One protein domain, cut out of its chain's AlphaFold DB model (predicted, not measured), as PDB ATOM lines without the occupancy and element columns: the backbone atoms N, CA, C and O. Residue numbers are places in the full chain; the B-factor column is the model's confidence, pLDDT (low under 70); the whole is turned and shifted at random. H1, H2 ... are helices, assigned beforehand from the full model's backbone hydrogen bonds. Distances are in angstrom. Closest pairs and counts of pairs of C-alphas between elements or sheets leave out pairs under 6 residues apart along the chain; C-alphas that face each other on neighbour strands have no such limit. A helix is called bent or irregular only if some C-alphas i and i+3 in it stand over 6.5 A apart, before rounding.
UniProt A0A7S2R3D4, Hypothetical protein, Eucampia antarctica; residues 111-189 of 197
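AT A GLANCE: This is residues 111 to 189 of the 197 residues of the protein "Hypothetical protein" of Eucampia antarctica (UniProt A0A7S2R3D4). An open helical hairpin: a long helix H1 leads through a tight link into a longer helix H2, whose first arm, H2a, folds back beside H1, while its second arm, H2b, turns away past a bend. The two far stretches, residues 111 to 121 and 169 to 189, stick out free. The printed part has 79 residues with two named helices, H1 then H2, and no named strand; the class is all helix. It is extended, with a radius of gyration of the C-alphas of 19.6 A, and spans 67 by 28 by 9 A.

IN THESE COORDINATES: Find C-alpha 112 at (-21.445, 46.125, 52.812); from there H1, residues 112 to 140, runs 41.7 A to C-alpha 140 at (3.598, 16.875, 36.779). Next comes H2, residues 146 to 189, assigned as one helix by its hydrogen bonds but bent: C-alphas 164 and 167 are 6.8 A apart. Its arm H2a, residues 146 to 164, is 26.9 A long, and H2b, residues 167 to 189, runs 34.9 A to C-alpha 189 at (-33.548, 65.420, 34.734).

HOW THE PARTS SIT: Look at Met 126 and Ser 164, whose C-alphas, 6.7 A apart, are the closest of H1 and H2a. These two form a helical hairpin and only just touch, with 3 pairs of C-alphas within 8 A, through residues 126 to 133 of H1 and 160 to 164 of H2a alone. They run opposite ways at a shallow tilt of 18 degrees. H2a and H2b stand at a steep tilt of 41 degrees, and H1 and H2b are apart. In H1 every O i to N i+4 pair is within hydrogen-bond range; in H2a 14 of 15 are, in H2b 16 of 19.

THE WHOLE: The C-alphas of Ser 143 and Leu 189, the two farthest apart, are 67.5 A from each other. The printed part has no cut, and the link from H1 to H2 is tight, with 5 residues. The mean pLDDT of the printed part is 76.6; residues 111 to 115, 137, 141 and 143 to 144 are under 70.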
ATOM      1  N   ASN A 111     -25.782  45.227  51.997       58.25
ATOM      2  CA  ASN A 111     -25.140  45.206  53.290       58.25
ATOM      3  C   ASN A 111     -23.642  45.010  53.034       58.25
ATOM      4  O   ASN A 111     -23.198  43.909  52.702       58.25
ATOM      5  N   LEU A 112     -22.873  46.096  53.128       61.62
ATOM      6  CA  LEU A 112     -21.445  46.125  52.812       61.62
ATOM      7  C   LEU A 112     -20.674  45.097  53.650       61.62
ATOM      8  O   LEU A 112     -19.652  44.584  53.196       61.62
ATOM      9  N   ASN A 113     -21.207  44.708  54.817       62.81
ATOM     10  CA  ASN A 113     -20.655  43.613  55.611       62.81
ATOM     11  C   ASN A 113     -20.706  42.272  54.873       62.81
ATOM     12  O   ASN A 113     -19.730  41.526  54.925       62.81
ATOM     13  N   MET A 114     -21.790  41.973  54.150       66.69
ATOM     14  CA  MET A 114     -21.878  40.758  53.336       66.69
ATOM     15  C   MET A 114     -20.970  40.829  52.108       66.69
ATOM     16  O   MET A 114     -20.293  39.852  51.803       66.69
ATOM     17  N   CYS A 115     -20.882  41.987  51.446       61.91
ATOM     18  CA  CYS A 115     -19.993  42.160  50.295       61.91
ATOM     19  C   CYS A 115     -18.511  42.021  50.688       61.91
ATOM     20  O   CYS A 115     -17.749  41.333  50.004       61.91
ATOM     21  N   SER A 116     -18.094  42.583  51.830       70.81
ATOM     22  CA  SER A 116     -16.719  42.413  52.316       70.81
ATOM     23  C   SER A 116     -16.428  40.960  52.710       70.81
ATOM     24  O   SER A 116     -15.354  40.455  52.390       70.81
ATOM     25  N   ALA A 117     -17.401  40.254  53.305       77.25
ATOM     26  CA  ALA A 117     -17.270  38.835  53.631       77.25
ATOM     27  C   ALA A 117     -17.142  37.973  52.366       77.25
ATOM     28  O   ALA A 117     -16.261  37.121  52.293       77.25
ATOM     29  N   TYR A 118     -17.954  38.242  51.341       73.31
ATOM     30  CA  TYR A 118     -17.867  37.556  50.052       73.31
ATOM     31  C   TYR A 118     -16.514  37.795  49.378       73.31
ATOM     32  O   TYR A 118     -15.856  36.850  48.952       73.31
ATOM     33  N   THR A 119     -16.054  39.047  49.352       71.88
ATOM     34  CA  THR A 119     -14.766  39.399  48.739       71.88
ATOM     35  C   THR A 119     -13.589  38.793  49.511       71.88
ATOM     36  O   THR A 119     -12.617  38.352  48.904       71.88
ATOM     37  N   HIS A 120     -13.682  38.711  50.841       77.19
ATOM     38  CA  HIS A 120     -12.679  38.059  51.684       77.19
ATOM     39  C   HIS A 120     -12.606  36.554  51.416       77.19
ATOM     40  O   HIS A 120     -11.522  36.014  51.203       77.19
ATOM     41  N   VAL A 121     -13.755  35.875  51.386       77.25
ATOM     42  CA  VAL A 121     -13.821  34.438  51.089       77.25
ATOM     43  C   VAL A 121     -13.330  34.164  49.668       77.25
ATOM     44  O   VAL A 121     -12.565  33.228  49.462       77.25
ATOM     45  N   MET A 122     -13.683  35.018  48.705       73.19
ATOM     46  CA  MET A 122     -13.225  34.899  47.321       73.19
ATOM     47  C   MET A 122     -11.709  35.109  47.177       73.19
ATOM     48  O   MET A 122     -11.047  34.431  46.392       73.19
ATOM     49  N   ALA A 123     -11.123  36.028  47.947       76.06
ATOM     50  CA  ALA A 123      -9.675  36.210  47.967       76.06
ATOM     51  C   ALA A 123      -8.959  34.969  48.529       76.06
ATOM     52  O   ALA A 123      -7.944  34.536  47.977       76.06
ATOM     53  N   ASP A 124      -9.505  34.364  49.584       76.25
ATOM     54  CA  ASP A 124      -8.944  33.158  50.195       76.25
ATOM     55  C   ASP A 124      -9.104  31.911  49.309       76.25
ATOM     56  O   ASP A 124      -8.199  31.073  49.263       76.25
ATOM     57  N   THR A 125     -10.191  31.796  48.541       75.19
ATOM     58  CA  THR A 125     -10.360  30.703  47.569       75.19
ATOM     59  C   THR A 125      -9.426  30.856  46.374       75.19
ATOM     60  O   THR A 125      -8.789  29.881  45.979       75.19
ATOM     61  N   MET A 126      -9.236  32.066  45.834       71.81
ATOM     62  CA  MET A 126      -8.228  32.282  44.784       71.81
ATOM     63  C   MET A 126      -6.814  31.973  45.288       71.81
ATOM     64  O   MET A 126      -5.988  31.415  44.557       71.81
ATOM     65  N   ARG A 127      -6.543  32.268  46.564       75.62
ATOM     66  CA  ARG A 127      -5.273  31.938  47.210       75.62
ATOM     67  C   ARG A 127      -5.043  30.430  47.300       75.62
ATOM     68  O   ARG A 127      -3.945  29.979  46.980       75.62
ATOM     69  N   SER A 128      -6.048  29.648  47.696       76.56
ATOM     70  CA  SER A 128      -5.918  28.189  47.800       76.56
ATOM     71  C   SER A 128      -5.820  27.513  46.430       76.56
ATOM     72  O   SER A 128      -4.984  26.628  46.247       76.56
ATOM     73  N   ILE A 129      -6.585  27.983  45.441       75.19
ATOM     74  CA  ILE A 129      -6.544  27.484  44.060       75.19
ATOM     75  C   ILE A 129      -5.160  27.715  43.447       75.19
ATOM     76  O   ILE A 129      -4.600  26.810  42.834       75.19
ATOM     77  N   THR A 130      -4.564  28.888  43.667       75.19
ATOM     78  CA  THR A 130      -3.213  29.190  43.169       75.19
ATOM     79  C   THR A 130      -2.185  28.197  43.715       75.19
ATOM     80  O   THR A 130      -1.395  27.639  42.957       75.19
ATOM     81  N   VAL A 131      -2.219  27.928  45.025       78.56
ATOM     82  CA  VAL A 131      -1.293  26.982  45.668       78.56
ATOM     83  C   VAL A 131      -1.524  25.550  45.176       78.56
ATOM     84  O   VAL A 131      -0.556  24.839  44.911       78.56
ATOM     85  N   LEU A 132      -2.782  25.139  44.991       77.56
ATOM     86  CA  LEU A 132      -3.135  23.821  44.458       77.56
ATOM     87  C   LEU A 132      -2.581  23.611  43.041       77.56
ATOM     88  O   LEU A 132      -2.027  22.552  42.750       77.56
ATOM     89  N   VAL A 133      -2.682  24.619  42.167       74.00
ATOM     90  CA  VAL A 133      -2.173  24.511  40.794       74.00
ATOM     91  C   VAL A 133      -0.645  24.515  40.765       74.00
ATOM     92  O   VAL A 133      -0.057  23.702  40.059       74.00
ATOM     93  N   VAL A 134       0.013  25.360  41.566       76.62
ATOM     94  CA  VAL A 134       1.483  25.357  41.683       76.62
ATOM     95  C   VAL A 134       1.995  23.998  42.172       76.62
ATOM     96  O   VAL A 134       2.958  23.470  41.617       76.62
ATOM     97  N   ALA A 135       1.328  23.391  43.158       79.44
ATOM     98  CA  ALA A 135       1.665  22.051  43.633       79.44
ATOM     99  C   ALA A 135       1.432  20.975  42.555       79.44
ATOM    100  O   ALA A 135       2.275  20.099  42.368       79.44
ATOM    101  N   GLY A 136       0.327  21.066  41.809       79.12
ATOM    102  CA  GLY A 136       0.037  20.167  40.688       79.12
ATOM    103  C   GLY A 136       1.071  20.262  39.564       79.12
ATOM    104  O   GLY A 136       1.490  19.246  39.014       79.12
ATOM    105  N   LEU A 137       1.551  21.469  39.268       69.00
ATOM    106  CA  LEU A 137       2.631  21.697  38.310       69.00
ATOM    107  C   LEU A 137       3.952  21.097  38.781       69.00
ATOM    108  O   LEU A 137       4.578  20.334  38.051       69.00
ATOM    109  N   ALA A 138       4.354  21.377  40.018       74.56
ATOM    110  CA  ALA A 138       5.574  20.806  40.577       74.56
ATOM    111  C   ALA A 138       5.557  19.263  40.552       74.56
ATOM    112  O   ALA A 138       6.599  18.634  40.376       74.56
ATOM    113  N   TYR A 139       4.374  18.654  40.682       78.56
ATOM    114  CA  TYR A 139       4.193  17.209  40.577       78.56
ATOM    115  C   TYR A 139       4.289  16.685  39.134       78.56
ATOM    116  O   TYR A 139       4.960  15.685  38.887       78.56
ATOM    117  N   CYS A 140       3.648  17.349  38.168       72.75
ATOM    118  CA  CYS A 140       3.598  16.875  36.779       72.75
ATOM    119  C   CYS A 140       4.926  17.019  36.016       72.75
ATOM    120  O   CYS A 140       5.166  16.266  35.074       72.75
ATOM    121  N   PHE A 141       5.795  17.957  36.402       69.25
ATOM    122  CA  PHE A 141       6.986  18.335  35.629       69.25
ATOM    123  C   PHE A 141       8.313  17.832  36.230       69.25
ATOM    124  O   PHE A 141       9.319  18.534  36.183       69.25
ATOM    125  N   GLN A 142       8.363  16.609  36.775       70.88
ATOM    126  CA  GLN A 142       9.606  16.077  37.371       70.88
ATOM    127  C   GLN A 142      10.723  15.727  36.364       70.88
ATOM    128  O   GLN A 142      11.870  15.606  36.783       70.88
ATOM    129  N   SER A 143      10.430  15.592  35.062       63.69
ATOM    130  CA  SER A 143      11.413  15.137  34.054       63.69
ATOM    131  C   SER A 143      11.169  15.715  32.653       63.69
ATOM    132  O   SER A 143      10.922  14.961  31.712       63.69
ATOM    133  N   ILE A 144      11.208  17.041  32.487       59.16
ATOM    134  CA  ILE A 144      11.076  17.671  31.159       59.16
ATOM    135  C   ILE A 144      12.338  18.463  30.800       59.16
ATOM    136  O   ILE A 144      12.932  19.119  31.652       59.16
ATOM    137  N   ASP A 145      12.728  18.386  29.524       80.56
ATOM    138  CA  ASP A 145      13.754  19.226  28.901       80.56
ATOM    139  C   ASP A 145      13.507  20.715  29.186       80.56
ATOM    140  O   ASP A 145      12.380  21.204  29.062       80.56
ATOM    141  N   ASN A 146      14.565  21.448  29.543       78.94
ATOM    142  CA  ASN A 146      14.466  22.834  30.025       78.94
ATOM    143  C   ASN A 146      13.714  23.769  29.055       78.94
ATOM    144  O   ASN A 146      12.980  24.644  29.507       78.94
ATOM    145  N   ASP A 147      13.833  23.549  27.742       80.81
ATOM    146  CA  ASP A 147      13.140  24.354  26.722       80.81
ATOM    147  C   ASP A 147      11.619  24.151  26.730       80.81
ATOM    148  O   ASP A 147      10.845  25.094  26.562       80.81
ATOM    149  N   LEU A 148      11.161  22.916  26.945       80.38
ATOM    150  CA  LEU A 148       9.731  22.610  26.964       80.38
ATOM    151  C   LEU A 148       9.105  22.954  28.326       80.38
ATOM    152  O   LEU A 148       7.910  23.258  28.407       80.38
ATOM    153  N   ALA A 149       9.911  22.952  29.390       79.94
ATOM    154  CA  ALA A 149       9.497  23.358  30.728       79.94
ATOM    155  C   ALA A 149       9.109  24.848  30.794       79.94
ATOM    156  O   ALA A 149       8.072  25.175  31.371       79.94
ATOM    157  N   ASP A 150       9.870  25.742  30.155       80.25
ATOM    158  CA  ASP A 150       9.578  27.185  30.188       80.25
ATOM    159  C   ASP A 150       8.294  27.528  29.407       80.25
ATOM    160  O   ASP A 150       7.398  28.216  29.907       80.25
ATOM    161  N   ALA A 151       8.130  26.937  28.217       83.94
ATOM    162  CA  ALA A 151       6.937  27.124  27.394       83.94
ATOM    163  C   ALA A 151       5.662  26.572  28.060       83.94
ATOM    164  O   ALA A 151       4.615  27.226  28.052       83.94
ATOM    165  N   SER A 152       5.735  25.380  28.661       79.50
ATOM    166  CA  SER A 152       4.593  24.785  29.372       79.50
ATOM    167  C   SER A 152       4.266  25.531  30.668       79.50
ATOM    168  O   SER A 152       3.088  25.763  30.955       79.50
ATOM    169  N   GLY A 153       5.285  26.002  31.394       78.38
ATOM    170  CA  GLY A 153       5.124  26.872  32.556       78.38
ATOM    171  C   GLY A 153       4.358  28.150  32.214       78.38
ATOM    172  O   GLY A 153       3.365  28.465  32.873       78.38
ATOM    173  N   ALA A 154       4.744  28.840  31.135       83.38
ATOM    174  CA  ALA A 154       4.079  30.064  30.687       83.38
ATOM    175  C   ALA A 154       2.597  29.846  30.333       83.38
ATOM    176  O   ALA A 154       1.742  30.649  30.717       83.38
ATOM    177  N   VAL A 155       2.267  28.742  29.651       83.50
ATOM    178  CA  VAL A 155       0.875  28.400  29.307       83.50
ATOM    179  C   VAL A 155       0.040  28.179  30.563       83.50
ATOM    180  O   VAL A 155      -1.073  28.698  30.659       83.50
ATOM    181  N   ILE A 156       0.563  27.452  31.550       78.50
ATOM    182  CA  ILE A 156      -0.236  27.142  32.737       78.50
ATOM    183  C   ILE A 156      -0.387  28.379  33.625       78.50
ATOM    184  O   ILE A 156      -1.492  28.651  34.094       78.50
ATOM    185  N   VAL A 157       0.660  29.195  33.773       79.19
ATOM    186  CA  VAL A 157       0.557  30.503  34.442       79.19
ATOM    187  C   VAL A 157      -0.499  31.376  33.758       79.19
ATOM    188  O   VAL A 157      -1.338  31.966  34.439       79.19
ATOM    189  N   SER A 158      -0.533  31.398  32.422       83.12
ATOM    190  CA  SER A 158      -1.558  32.127  31.669       83.12
ATOM    191  C   SER A 158      -2.972  31.614  31.962       83.12
ATOM    192  O   SER A 158      -3.884  32.424  32.117       83.12
ATOM    193  N   ILE A 159      -3.174  30.297  32.063       80.44
ATOM    194  CA  ILE A 159      -4.481  29.701  32.390       80.44
ATOM    195  C   ILE A 159      -4.910  30.071  33.817       80.44
ATOM    196  O   ILE A 159      -6.063  30.449  34.023       80.44
ATOM    197  N   ILE A 160      -3.996  30.034  34.791       76.00
ATOM    198  CA  ILE A 160      -4.279  30.421  36.185       76.00
ATOM    199  C   ILE A 160      -4.710  31.885  36.261       76.00
ATOM    200  O   ILE A 160      -5.709  32.204  36.909       76.00
ATOM    201  N   ILE A 161      -3.978  32.777  35.585       81.94
ATOM    202  CA  ILE A 161      -4.306  34.204  35.533       81.94
ATOM    203  C   ILE A 161      -5.680  34.399  34.888       81.94
ATOM    204  O   ILE A 161      -6.483  35.163  35.411       81.94
ATOM    205  N   LEU A 162      -5.980  33.681  33.801       78.94
ATOM    206  CA  LEU A 162      -7.257  33.784  33.094       78.94
ATOM    207  C   LEU A 162      -8.443  33.330  33.961       78.94
ATOM    208  O   LEU A 162      -9.451  34.031  34.037       78.94
ATOM    209  N   ILE A 163      -8.305  32.196  34.657       77.69
ATOM    210  CA  ILE A 163      -9.323  31.688  35.592       77.69
ATOM    211  C   ILE A 163      -9.504  32.657  36.765       77.69
ATOM    212  O   ILE A 163     -10.633  32.924  37.167       77.69
ATOM    213  N   SER A 164      -8.414  33.244  37.268       73.00
ATOM    214  CA  SER A 164      -8.463  34.241  38.346       73.00
ATOM    215  C   SER A 164      -9.101  35.563  37.896       73.00
ATOM    216  O   SER A 164      -9.773  36.229  38.680       73.00
ATOM    217  N   LEU A 165      -8.928  35.950  36.627       77.81
ATOM    218  CA  LEU A 165      -9.527  37.162  36.062       77.81
ATOM    219  C   LEU A 165     -11.024  37.013  35.774       77.81
ATOM    220  O   LEU A 165     -11.740  38.009  35.818       77.81
ATOM    221  N   GLY A 166     -11.499  35.805  35.458       83.81
ATOM    222  CA  GLY A 166     -12.876  35.560  35.016       83.81
ATOM    223  C   GLY A 166     -13.945  36.105  35.976       83.81
ATOM    224  O   GLY A 166     -14.721  36.974  35.577       83.81
ATOM    225  N   PRO A 167     -13.973  35.674  37.250       76.44
ATOM    226  CA  PRO A 167     -14.938  36.158  38.240       76.44
ATOM    227  C   PRO A 167     -14.833  37.668  38.487       76.44
ATOM    228  O   PRO A 167     -15.840  38.349  38.670       76.44
ATOM    229  N   LEU A 168     -13.608  38.201  38.439       75.19
ATOM    230  CA  LEU A 168     -13.333  39.623  38.630       75.19
ATOM    231  C   LEU A 168     -13.902  40.463  37.477       75.19
ATOM    232  O   LEU A 168     -14.520  41.503  37.707       75.19
ATOM    233  N   LEU A 169     -13.751  39.980  36.241       80.81
ATOM    234  CA  LEU A 169     -14.342  40.589  35.055       80.81
ATOM    235  C   LEU A 169     -15.870  40.501  35.085       80.81
ATOM    236  O   LEU A 169     -16.512  41.509  34.810       80.81
ATOM    237  N   ILE A 170     -16.453  39.355  35.461       83.62
ATOM    238  CA  ILE A 170     -17.913  39.210  35.604       83.62
ATOM    239  C   ILE A 170     -18.471  40.259  36.579       83.62
ATOM    240  O   ILE A 170     -19.436  40.949  36.244       83.62
ATOM    241  N   GLY A 171     -17.833  40.430  37.742       80.00
ATOM    242  CA  GLY A 171     -18.255  41.416  38.739       80.00
ATOM    243  C   GLY A 171     -18.178  42.847  38.204       80.00
ATOM    244  O   GLY A 171     -19.145  43.600  38.291       80.00
ATOM    245  N   ILE A 172     -17.061  43.200  37.560       85.31
ATOM    246  CA  ILE A 172     -16.868  44.523  36.952       85.31
ATOM    247  C   ILE A 172     -17.886  44.791  35.845       85.31
ATOM    248  O   ILE A 172     -18.465  45.874  35.815       85.31
ATOM    249  N   PHE A 173     -18.136  43.831  34.951       87.94
ATOM    250  CA  PHE A 173     -19.099  44.006  33.863       87.94
ATOM    251  C   PHE A 173     -20.524  44.194  34.380       87.94
ATOM    252  O   PHE A 173     -21.243  45.049  33.858       87.94
ATOM    253  N   SER A 174     -20.915  43.454  35.418       83.19
ATOM    254  CA  SER A 174     -22.224  43.602  36.058       83.19
ATOM    255  C   SER A 174     -22.407  45.016  36.629       83.19
ATOM    256  O   SER A 174     -23.335  45.721  36.230       83.19
ATOM    257  N   THR A 175     -21.448  45.509  37.421       86.31
ATOM    258  CA  THR A 175     -21.497  46.877  37.973       86.31
ATOM    259  C   THR A 175     -21.443  47.952  36.885       86.31
ATOM    260  O   THR A 175     -22.111  48.985  36.968       86.31
ATOM    261  N   TRP A 176     -20.654  47.735  35.830       85.94
ATOM    262  CA  TRP A 176     -20.532  48.702  34.740       85.94
ATOM    263  C   TRP A 176     -21.821  48.811  33.917       85.94
ATOM    264  O   TRP A 176     -22.158  49.903  33.451       85.94
ATOM    265  N   SER A 177     -22.564  47.707  33.783       84.62
ATOM    266  CA  SER A 177     -23.889  47.687  33.159       84.62
ATOM    267  C   SER A 177     -24.892  48.538  33.944       84.62
ATOM    268  O   SER A 177     -25.520  49.432  33.375       84.62
ATOM    269  N   GLU A 178     -24.968  48.357  35.265       83.88
ATOM    270  CA  GLU A 178     -25.867  49.131  36.133       83.88
ATOM    271  C   GLU A 178     -25.545  50.635  36.108       83.88
ATOM    272  O   GLU A 178     -26.431  51.483  35.958       83.88
ATOM    273  N   LEU A 179     -24.257  50.992  36.145       81.62
ATOM    274  CA  LEU A 179     -23.812  52.388  36.077       81.62
ATOM    275  C   LEU A 179     -24.188  53.071  34.757       81.62
ATOM    276  O   LEU A 179     -24.485  54.276  34.734       81.62
ATOM    277  N   ARG A 180     -24.206  52.329  33.643       82.06
ATOM    278  CA  ARG A 180     -24.649  52.885  32.359       82.06
ATOM    279  C   ARG A 180     -26.132  53.233  32.365       82.06
ATOM    280  O   ARG A 180     -26.490  54.271  31.804       82.06
ATOM    281  N   VAL A 181     -26.968  52.438  33.030       84.19
ATOM    282  CA  VAL A 181     -28.412  52.696  33.129       84.19
ATOM    283  C   VAL A 181     -28.682  54.000  33.892       84.19
ATOM    284  O   VAL A 181     -29.384  54.879  33.386       84.19
ATOM    285  N   HIS A 182     -28.027  54.221  35.037       75.19
ATOM    286  CA  HIS A 182     -28.199  55.463  35.811       75.19
ATOM    287  C   HIS A 182     -27.653  56.711  35.103       75.19
ATOM    288  O   HIS A 182     -28.204  57.811  35.234       75.19
ATOM    289  N   THR A 183     -26.587  56.558  34.314       78.69
ATOM    290  CA  THR A 183     -25.999  57.673  33.558       78.69
ATOM    291  C   THR A 183     -26.928  58.151  32.434       78.69
ATOM    292  O   THR A 183     -26.979  59.351  32.152       78.69
ATOM    293  N   ALA A 184     -27.708  57.251  31.825       77.62
ATOM    294  CA  ALA A 184     -28.712  57.617  30.826       77.62
ATOM    295  C   ALA A 184     -29.882  58.407  31.443       77.62
ATOM    296  O   ALA A 184     -30.355  59.374  30.843       77.62
ATOM    297  N   MET A 185     -30.298  58.054  32.663       75.62
ATOM    298  CA  MET A 185     -31.436  58.687  33.339       75.62
ATOM    299  C   MET A 185     -31.127  60.112  33.830       75.62
ATOM    300  O   MET A 185     -31.957  61.010  33.686       75.62
ATOM    301  N   LYS A 186     -29.902  60.373  34.318       75.06
ATOM    302  CA  LYS A 186     -29.490  61.721  34.768       75.06
ATOM    303  C   LYS A 186     -29.589  62.793  33.676       75.06
ATOM    304  O   LYS A 186     -29.868  63.944  34.001       75.06
ATOM    305  N   ARG A 187     -29.420  62.435  32.396       71.00
ATOM    306  CA  ARG A 187     -29.509  63.399  31.282       71.00
ATOM    307  C   ARG A 187     -30.918  63.956  31.066       71.00
ATOM    308  O   ARG A 187     -31.038  65.067  30.563       71.00
ATOM    309  N   GLN A 188     -31.959  63.228  31.472       71.69
ATOM    310  CA  GLN A 188     -33.343  63.686  31.306       71.69
ATOM    311  C   GLN A 188     -33.808  64.625  32.426       71.69
ATOM    312  O   GLN A 188     -34.625  65.509  32.188       71.69
ATOM    313  N   LEU A 189     -33.253  64.495  33.634       71.00
ATOM    314  CA  LEU A 189     -33.548  65.420  34.734       71.00
ATOM    315  C   LEU A 189     -32.823  66.762  34.581       71.00
ATOM    316  O   LEU A 189     -33.353  67.797  34.969       71.00
TER     317      LEU A 189